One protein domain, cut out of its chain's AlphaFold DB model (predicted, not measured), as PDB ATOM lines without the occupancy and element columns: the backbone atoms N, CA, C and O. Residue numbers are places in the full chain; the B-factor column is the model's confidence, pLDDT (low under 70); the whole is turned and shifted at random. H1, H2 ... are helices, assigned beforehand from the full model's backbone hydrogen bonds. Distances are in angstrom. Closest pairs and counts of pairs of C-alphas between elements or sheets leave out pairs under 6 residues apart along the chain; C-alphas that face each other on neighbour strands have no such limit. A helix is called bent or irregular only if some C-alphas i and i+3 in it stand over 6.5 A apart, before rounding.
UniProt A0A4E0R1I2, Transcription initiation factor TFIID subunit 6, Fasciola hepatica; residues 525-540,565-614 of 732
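AT A GLANCE: This is residues 525 to 540 and 565 to 614 of the 732 residues of the protein "Transcription initiation factor TFIID subunit 6" of Fasciola hepatica (UniProt A0A4E0R1I2). Two helices in succession, the long H2 and the shorter H3, make one long, shallow arch, and the irregular H4 sits on its inner side, with its last residues packed near the junction of the two. H1 packs on H4 and makes no contact with the arch, while the far end of H3 and the turn after it, residues 589 to 594, stick out. The printed part has 66 residues with four named helices, in the order H1, H2, H3, H4, and no named strand; its class is all helix. The whole is compact by its radius of gyration of the C-alphas, 11.9 A, yet elongated in outline, with spans of 38 by 24 by 19 A.

IN THESE COORDINATES: The longest helix is H2, residues 565 to 581, 24.2 A from its first C-alpha at (205.092, 181.678, 192.175) to its last at (228.807, 186.064, 190.464). H3 is residues 583 to 592, 14.5 A long. H4 is residues 599 to 613, with its first and last C-alphas 9.3 A apart; C-alpha 613 is at (227.367, 176.220, 190.457). H4 is irregular: C-alphas 605 and 608 are 9.7 A apart. H1 is residues 527 to 536, 14.2 A long.

HOW THE PARTS SIT: H2 and H3 meet only through their link. H4 is the hub, touching H1, H2 and H3. Residues 575 to 579 of H2 touch residues 609 to 613 of H4, with the C-alphas of Thr 579 and Cys 612 closest at 5.4 A, at a steep tilt of 67 degrees, opposite ways. H3 and H4 form a helical hairpin, at a shallow tilt of 22 degrees, opposite ways. They only just touch, with 3 pairs of C-alphas within 8 A, the closest being Ser 583 and Leu 613 at 4.6 A. H1 touches residues 605 to 609 of H4, with the C-alphas of Cys 531 and Tyr 606 closest at 5.0 A; their lines are only just about perpendicular, at 72 degrees. H1 is apart from H2 and from H3. Every O i to N i+4 pair is within hydrogen-bond range in H1 and H2, against 5 of 6 in H3 and 5 of 11 in H4, where 7 of 12 O i to N i+3 pairs are within range.

THE WHOLE: The two C-alphas farthest apart, those of Pro 565 and Asn 594, are 38.7 A from each other. Residues 541 to 564 are not printed, and C-alphas 540 and 565 are 16.2 A apart across this cut, which falls in the link from H1 to H2. The link from H2 to H3 is tight and that from H3 to H4 is short. Mean pLDDT of the printed part is 71.0; 26 residues are under 70, among them 535 to 540, 594 to 601 and 608 to 614.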
ATOM      1  N   PRO A 525     232.636 178.486 203.042       77.62
ATOM      2  CA  PRO A 525     232.503 177.507 204.128       77.62
ATOM      3  C   PRO A 525     231.046 177.186 204.504       77.62
ATOM      4  O   PRO A 525     230.757 176.073 204.927       77.62
ATOM      5  N   LEU A 526     230.128 178.145 204.335       76.12
ATOM      6  CA  LEU A 526     228.703 178.006 204.672       76.12
ATOM      7  C   LEU A 526     227.847 177.511 203.491       76.12
ATOM      8  O   LEU A 526     226.714 177.070 203.686       76.12
ATOM      9  N   LEU A 527     228.379 177.569 202.267       76.50
ATOM     10  CA  LEU A 527     227.652 177.269 201.035       76.50
ATOM     11  C   LEU A 527     227.047 175.849 200.980       76.50
ATOM     12  O   LEU A 527     225.923 175.744 200.495       76.50
ATOM     13  N   PRO A 528     227.690 174.769 201.479       72.94
ATOM     14  CA  PRO A 528     227.067 173.443 201.496       72.94
ATOM     15  C   PRO A 528     225.781 173.402 202.333       72.94
ATOM     16  O   PRO A 528     224.748 172.969 201.832       72.94
ATOM     17  N   ALA A 529     225.807 173.938 203.560       73.88
ATOM     18  CA  ALA A 529     224.638 173.989 204.447       73.88
ATOM     19  C   ALA A 529     223.525 174.896 203.888       73.88
ATOM     20  O   ALA A 529     222.341 174.564 203.946       73.88
ATOM     21  N   LEU A 530     223.910 176.018 203.272       76.56
ATOM     22  CA  LEU A 530     223.003 176.918 202.556       76.56
ATOM     23  C   LEU A 530     222.298 176.187 201.397       76.56
ATOM     24  O   LEU A 530     221.076 176.261 201.272       76.56
ATOM     25  N   CYS A 531     223.042 175.442 200.577       70.44
ATOM     26  CA  CYS A 531     222.495 174.681 199.453       70.44
ATOM     27  C   CYS A 531     221.674 173.453 199.882       70.44
ATOM     28  O   CYS A 531     220.686 173.140 199.218       70.44
ATOM     29  N   GLN A 532     222.025 172.791 200.989       71.75
ATOM     30  CA  GLN A 532     221.207 171.735 201.597       71.75
ATOM     31  C   GLN A 532     219.837 172.291 202.003       71.75
ATOM     32  O   GLN A 532     218.821 171.820 201.499       71.75
ATOM     33  N   ARG A 533     219.806 173.384 202.774       72.31
ATOM     34  CA  ARG A 533     218.555 174.027 203.199       72.31
ATOM     35  C   ARG A 533     217.747 174.632 202.048       72.31
ATOM     36  O   ARG A 533     216.522 174.646 202.095       72.31
ATOM     37  N   LEU A 534     218.401 175.113 200.986       73.12
ATOM     38  CA  LEU A 534     217.706 175.475 199.744       73.12
ATOM     39  C   LEU A 534     217.095 174.257 199.045       73.12
ATOM     40  O   LEU A 534     216.025 174.394 198.468       73.12
ATOM     41  N   THR A 535     217.733 173.086 199.100       69.69
ATOM     42  CA  THR A 535     217.175 171.848 198.534       69.69
ATOM     43  C   THR A 535     215.950 171.403 199.340       69.69
ATOM     44  O   THR A 535     214.895 171.204 198.751       69.69
ATOM     45  N   GLU A 536     216.032 171.384 200.674       68.31
ATOM     46  CA  GLU A 536     214.907 171.079 201.586       68.31
ATOM     47  C   GLU A 536     213.692 172.013 201.416       68.31
ATOM     48  O   GLU A 536     212.556 171.605 201.643       68.31
ATOM     49  N   LEU A 537     213.921 173.272 201.025       66.31
ATOM     50  CA  LEU A 537     212.872 174.275 200.803       66.31
ATOM     51  C   LEU A 537     212.331 174.311 199.361       66.31
ATOM     52  O   LEU A 537     211.405 175.077 199.099       66.31
ATOM     53  N   VAL A 538     212.908 173.542 198.431       63.47
ATOM     54  CA  VAL A 538     212.582 173.568 196.987       63.47
ATOM     55  C   VAL A 538     212.105 172.215 196.466       63.47
ATOM     56  O   VAL A 538     211.229 172.165 195.603       63.47
ATOM     57  N   GLU A 539     212.688 171.127 196.954       58.44
ATOM     58  CA  GLU A 539     212.506 169.775 196.433       58.44
ATOM     59  C   GLU A 539     211.795 168.927 197.504       58.44
ATOM     60  O   GLU A 539     212.253 168.888 198.649       58.44
ATOM     61  N   PRO A 540     210.652 168.282 197.197       50.34
ATOM     62  CA  PRO A 540     209.946 167.469 198.182       50.34
ATOM     63  C   PRO A 540     210.823 166.286 198.621       50.34
ATOM     64  O   PRO A 540     211.609 165.782 197.812       50.34
ATOM     65  N   PRO A 565     204.481 181.240 193.439       64.62
ATOM     66  CA  PRO A 565     205.092 181.678 192.175       64.62
ATOM     67  C   PRO A 565     205.946 182.956 192.309       64.62
ATOM     68  O   PRO A 565     206.712 183.303 191.413       64.62
ATOM     69  N   ALA A 566     205.838 183.664 193.440       66.12
ATOM     70  CA  ALA A 566     206.782 184.707 193.829       66.12
ATOM     71  C   ALA A 566     208.131 184.128 194.300       66.12
ATOM     72  O   ALA A 566     209.171 184.599 193.853       66.12
ATOM     73  N   ASP A 567     208.123 183.096 195.148       70.75
ATOM     74  CA  ASP A 567     209.331 182.448 195.669       70.75
ATOM     75  C   ASP A 567     210.022 181.570 194.608       70.75
ATOM     76  O   ASP A 567     211.251 181.548 194.557       70.75
ATOM     77  N   GLU A 568     209.271 180.945 193.688       74.69
ATOM     78  CA  GLU A 568     209.825 180.304 192.477       74.69
ATOM     79  C   GLU A 568     210.623 181.318 191.635       74.69
ATOM     80  O   GLU A 568     211.772 181.075 191.257       74.69
ATOM     81  N   ARG A 569     210.054 182.512 191.405       74.75
ATOM     82  CA  ARG A 569     210.733 183.617 190.708       74.75
ATOM     83  C   ARG A 569     211.968 184.089 191.481       74.75
ATOM     84  O   ARG A 569     213.008 184.324 190.868       74.75
ATOM     85  N   SER A 570     211.889 184.196 192.808       76.19
ATOM     86  CA  SER A 570     213.039 184.527 193.663       76.19
ATOM     87  C   SER A 570     214.152 183.483 193.586       76.19
ATOM     88  O   SER A 570     215.328 183.851 193.572       76.19
ATOM     89  N   PHE A 571     213.805 182.201 193.481       76.69
ATOM     90  CA  PHE A 571     214.764 181.110 193.327       76.69
ATOM     91  C   PHE A 571     215.468 181.144 191.960       76.69
ATOM     92  O   PHE A 571     216.686 180.984 191.906       76.69
ATOM     93  N   GLU A 572     214.769 181.463 190.867       79.25
ATOM     94  CA  GLU A 572     215.412 181.663 189.556       79.25
ATOM     95  C   GLU A 572     216.346 182.886 189.528       79.25
ATOM     96  O   GLU A 572     217.482 182.788 189.055       79.25
ATOM     97  N   PHE A 573     215.947 184.027 190.105       79.50
ATOM     98  CA  PHE A 573     216.858 185.176 190.232       79.50
ATOM     99  C   PHE A 573     218.074 184.855 191.122       79.50
ATOM    100  O   PHE A 573     219.192 185.278 190.808       79.50
ATOM    101  N   LEU A 574     217.897 184.052 192.177       81.62
ATOM    102  CA  LEU A 574     218.990 183.537 193.006       81.62
ATOM    103  C   LEU A 574     219.933 182.621 192.205       81.62
ATOM    104  O   LEU A 574     221.147 182.818 192.274       81.62
ATOM    105  N   LYS A 575     219.416 181.690 191.388       79.12
ATOM    106  CA  LYS A 575     220.224 180.845 190.482       79.12
ATOM    107  C   LYS A 575     221.045 181.668 189.497       79.12
ATOM    108  O   LYS A 575     222.243 181.419 189.358       79.12
ATOM    109  N   ILE A 576     220.437 182.654 188.837       81.56
ATOM    110  CA  ILE A 576     221.125 183.543 187.884       81.56
ATOM    111  C   ILE A 576     222.276 184.278 188.585       81.56
ATOM    112  O   ILE A 576     223.393 184.335 188.068       81.56
ATOM    113  N   MET A 577     222.036 184.783 189.795       81.06
ATOM    114  CA  MET A 577     223.033 185.505 190.584       81.06
ATOM    115  C   MET A 577     224.177 184.590 191.064       81.06
ATOM    116  O   MET A 577     225.345 184.934 190.874       81.06
ATOM    117  N   MET A 578     223.864 183.391 191.575       77.81
ATOM    118  CA  MET A 578     224.851 182.347 191.905       77.81
ATOM    119  C   MET A 578     225.720 181.983 190.693       77.81
ATOM    120  O   MET A 578     226.948 181.946 190.795       77.81
ATOM    121  N   THR A 579     225.088 181.766 189.535       78.88
ATOM    122  CA  THR A 579     225.763 181.405 188.278       78.88
ATOM    123  C   THR A 579     226.725 182.508 187.834       78.88
ATOM    124  O   THR A 579     227.892 182.239 187.562       78.88
ATOM    125  N   ASN A 580     226.264 183.762 187.812       80.31
ATOM    126  CA  ASN A 580     227.019 184.874 187.231       80.31
ATOM    127  C   ASN A 580     228.101 185.451 188.161       80.31
ATOM    128  O   ASN A 580     229.095 185.978 187.667       80.31
ATOM    129  N   ARG A 581     227.913 185.399 189.490       77.12
ATOM    130  CA  ARG A 581     228.807 186.064 190.464       77.12
ATOM    131  C   ARG A 581     229.645 185.112 191.320       77.12
ATOM    132  O   ARG A 581     230.683 185.531 191.821       77.12
ATOM    133  N   ILE A 582     229.204 183.868 191.522       78.75
ATOM    134  CA  ILE A 582     229.813 182.934 192.489       78.75
ATOM    135  C   ILE A 582     230.392 181.681 191.824       78.75
ATOM    136  O   ILE A 582     231.457 181.240 192.243       78.75
ATOM    137  N   SER A 583     229.765 181.149 190.771       76.19
ATOM    138  CA  SER A 583     230.161 179.901 190.088       76.19
ATOM    139  C   SER A 583     231.661 179.843 189.725       76.19
ATOM    140  O   SER A 583     232.370 178.917 190.123       76.19
ATOM    141  N   SER A 584     232.194 180.887 189.079       74.62
ATOM    142  CA  SER A 584     233.615 180.988 188.698       74.62
ATOM    143  C   SER A 584     234.575 181.116 189.889       74.62
ATOM    144  O   SER A 584     235.636 180.493 189.904       74.62
ATOM    145  N   LEU A 585     234.198 181.889 190.911       74.06
ATOM    146  CA  LEU A 585     234.990 182.067 192.132       74.06
ATOM    147  C   LEU A 585     234.983 180.812 193.017       74.06
ATOM    148  O   LEU A 585     235.959 180.546 193.717       74.06
ATOM    149  N   LEU A 586     233.900 180.033 192.971       73.75
ATOM    150  CA  LEU A 586     233.755 178.764 193.675       73.75
ATOM    151  C   LEU A 586     234.601 177.663 193.027       73.75
ATOM    152  O   LEU A 586     235.235 176.897 193.750       73.75
ATOM    153  N   ALA A 587     234.661 177.608 191.692       72.12
ATOM    154  CA  ALA A 587     235.550 176.696 190.971       72.12
ATOM    155  C   ALA A 587     237.028 176.958 191.325       72.12
ATOM    156  O   ALA A 587     237.739 176.040 191.734       72.12
ATOM    157  N   ASP A 588     237.460 178.224 191.277       74.69
ATOM    158  CA  ASP A 588     238.799 178.664 191.700       74.69
ATOM    159  C   ASP A 588     239.089 178.415 193.196       74.69
ATOM    160  O   ASP A 588     240.242 178.237 193.583       74.69
ATOM    161  N   TRP A 589     238.073 178.374 194.060       75.00
ATOM    162  CA  TRP A 589     238.261 178.001 195.464       75.00
ATOM    163  C   TRP A 589     238.339 176.483 195.665       75.00
ATOM    164  O   TRP A 589     239.219 176.027 196.394       75.00
ATOM    165  N   ARG A 590     237.491 175.683 195.001       72.69
ATOM    166  CA  ARG A 590     237.522 174.211 195.113       72.69
ATOM    167  C   ARG A 590     238.846 173.632 194.622       72.69
ATOM    168  O   ARG A 590     239.392 172.769 195.305       72.69
ATOM    169  N   THR A 591     239.412 174.149 193.527       73.56
ATOM    170  CA  THR A 591     240.747 173.733 193.054       73.56
ATOM    171  C   THR A 591     241.842 174.045 194.077       73.56
ATOM    172  O   THR A 591     242.644 173.169 194.387       73.56
ATOM    173  N   ARG A 592     241.840 175.240 194.688       73.81
ATOM    174  CA  ARG A 592     242.796 175.620 195.754       73.81
ATOM    175  C   ARG A 592     242.677 174.776 197.027       73.81
ATOM    176  O   ARG A 592     243.652 174.667 197.762       73.81
ATOM    177  N   GLN A 593     241.501 174.212 197.296       70.25
ATOM    178  CA  GLN A 593     241.235 173.333 198.444       70.25
ATOM    179  C   GLN A 593     241.370 171.835 198.105       70.25
ATOM    180  O   GLN A 593     241.134 170.996 198.969       70.25
ATOM    181  N   ASN A 594     241.741 171.480 196.867       66.81
ATOM    182  CA  ASN A 594     241.767 170.104 196.347       66.81
ATOM    183  C   ASN A 594     240.417 169.352 196.449       66.81
ATOM    184  O   ASN A 594     240.390 168.126 196.555       66.81
ATOM    185  N   LEU A 595     239.284 170.065 196.394       69.25
ATOM    186  CA  LEU A 595     237.962 169.438 196.287       69.25
ATOM    187  C   LEU A 595     237.687 169.002 194.842       69.25
ATOM    188  O   LEU A 595     237.975 169.735 193.896       69.25
ATOM    189  N   GLY A 596     237.038 167.842 194.685       61.62
ATOM    190  CA  GLY A 596     236.621 167.314 193.384       61.62
ATOM    191  C   GLY A 596     235.805 168.326 192.573       61.62
ATOM    192  O   GLY A 596     234.901 168.987 193.099       61.62
ATOM    193  N   VAL A 597     236.142 168.464 191.291       64.75
ATOM    194  CA  VAL A 597     235.541 169.445 190.366       64.75
ATOM    195  C   VAL A 597     234.464 168.797 189.475       64.75
ATOM    196  O   VAL A 597     233.854 169.471 188.654       64.75
ATOM    197  N   SER A 598     234.197 167.495 189.638       66.12
ATOM    198  CA  SER A 598     233.186 166.784 188.846       66.12
ATOM    199  C   SER A 598     231.760 167.253 189.163       66.12
ATOM    200  O   SER A 598     231.467 167.698 190.277       66.12
ATOM    201  N   LEU A 599     230.847 167.101 188.199       65.75
ATOM    202  CA  LEU A 599     229.430 167.422 188.384       65.75
ATOM    203  C   LEU A 599     228.823 166.625 189.552       65.75
ATOM    204  O   LEU A 599     228.068 167.193 190.338       65.75
ATOM    205  N   ASP A 600     229.220 165.365 189.744       64.50
ATOM    206  CA  ASP A 600     228.761 164.538 190.864       64.50
ATOM    207  C   ASP A 600     229.288 165.020 192.223       64.50
ATOM    208  O   ASP A 600     228.557 164.979 193.212       64.50
ATOM    209  N   ASP A 601     230.512 165.547 192.299       67.50
ATOM    210  CA  ASP A 601     231.049 166.134 193.539       67.50
ATOM    211  C   ASP A 601     230.457 167.515 193.846       67.50
ATOM    212  O   ASP A 601     230.461 167.954 195.001       67.50
ATOM    213  N   TYR A 602     229.920 168.199 192.833       71.88
ATOM    214  CA  TYR A 602     229.029 169.344 193.013       71.88
ATOM    215  C   TYR A 602     227.625 168.893 193.447       71.88
ATOM    216  O   TYR A 602     227.054 169.506 194.348       71.88
ATOM    217  N   ARG A 603     227.079 167.805 192.884       69.50
ATOM    218  CA  ARG A 603     225.746 167.270 193.223       69.50
ATOM    219  C   ARG A 603     225.677 166.772 194.667       69.50
ATOM    220  O   ARG A 603     224.735 167.116 195.376       69.50
ATOM    221  N   LYS A 604     226.717 166.072 195.134       66.75
ATOM    222  CA  LYS A 604     226.894 165.659 196.543       66.75
ATOM    223  C   LYS A 604     227.028 166.846 197.509       66.75
ATOM    224  O   LYS A 604     226.632 166.726 198.661       66.75
ATOM    225  N   ALA A 605     227.605 167.968 197.066       63.38
ATOM    226  CA  ALA A 605     227.913 169.114 197.930       63.38
ATOM    227  C   ALA A 605     226.832 170.213 197.948       63.38
ATOM    228  O   ALA A 605     226.747 170.949 198.929       63.38
ATOM    229  N   TYR A 606     226.044 170.356 196.873       70.88
ATOM    230  CA  TYR A 606     225.150 171.505 196.668       70.88
ATOM    231  C   TYR A 606     223.730 171.152 196.183       70.88
ATOM    232  O   TYR A 606     222.966 172.063 195.867       70.88
ATOM    233  N   GLY A 607     223.358 169.868 196.108       71.06
ATOM    234  CA  GLY A 607     221.976 169.442 195.838       71.06
ATOM    235  C   GLY A 607     221.384 170.055 194.561       71.06
ATOM    236  O   GLY A 607     222.012 170.018 193.497       71.06
ATOM    237  N   CYS A 608     220.198 170.661 194.668       64.12
ATOM    238  CA  CYS A 608     219.483 171.266 193.535       64.12
ATOM    239  C   CYS A 608     220.233 172.448 192.875       64.12
ATOM    240  O   CYS A 608     219.977 172.780 191.716       64.12
ATOM    241  N   MET A 609     221.202 173.058 193.572       64.06
ATOM    242  CA  MET A 609     222.014 174.174 193.067       64.06
ATOM    243  C   MET A 609     223.239 173.738 192.247       64.06
ATOM    244  O   MET A 609     223.869 174.576 191.593       64.06
ATOM    245  N   ALA A 610     223.588 172.447 192.248       62.44
ATOM    246  CA  ALA A 610     224.812 171.932 191.634       62.44
ATOM    247  C   ALA A 610     224.957 172.296 190.145       62.44
ATOM    248  O   ALA A 610     226.016 172.764 189.729       62.44
ATOM    249  N   SER A 611     223.882 172.172 189.361       63.47
ATOM    250  CA  SER A 611     223.879 172.455 187.914       63.47
ATOM    251  C   SER A 611     224.069 173.938 187.556       63.47
ATOM    252  O   SER A 611     224.396 174.248 186.413       63.47
ATOM    253  N   CYS A 612     223.879 174.858 188.508       60.53
ATOM    254  CA  CYS A 612     224.142 176.296 188.343       60.53
ATOM    255  C   CYS A 612     225.547 176.692 188.836       60.53
ATOM    256  O   CYS A 612     226.165 177.634 188.329       60.53
ATOM    257  N   LEU A 613     226.061 175.974 189.839       63.16
ATOM    258  CA  LEU A 613     227.367 176.220 190.457       63.16
ATOM    259  C   LEU A 613     228.529 175.503 189.746       63.16
ATOM    260  O   LEU A 613     229.678 175.902 189.916       63.16
ATOM    261  N   HIS A 614     228.252 174.467 188.955       63.59
ATOM    262  CA  HIS A 614     229.248 173.785 188.129       63.59
ATOM    263  C   HIS A 614     229.508 174.570 186.830       63.59
ATOM    264  O   HIS A 614     228.658 174.629 185.938       63.59
TER     265      HIS A 614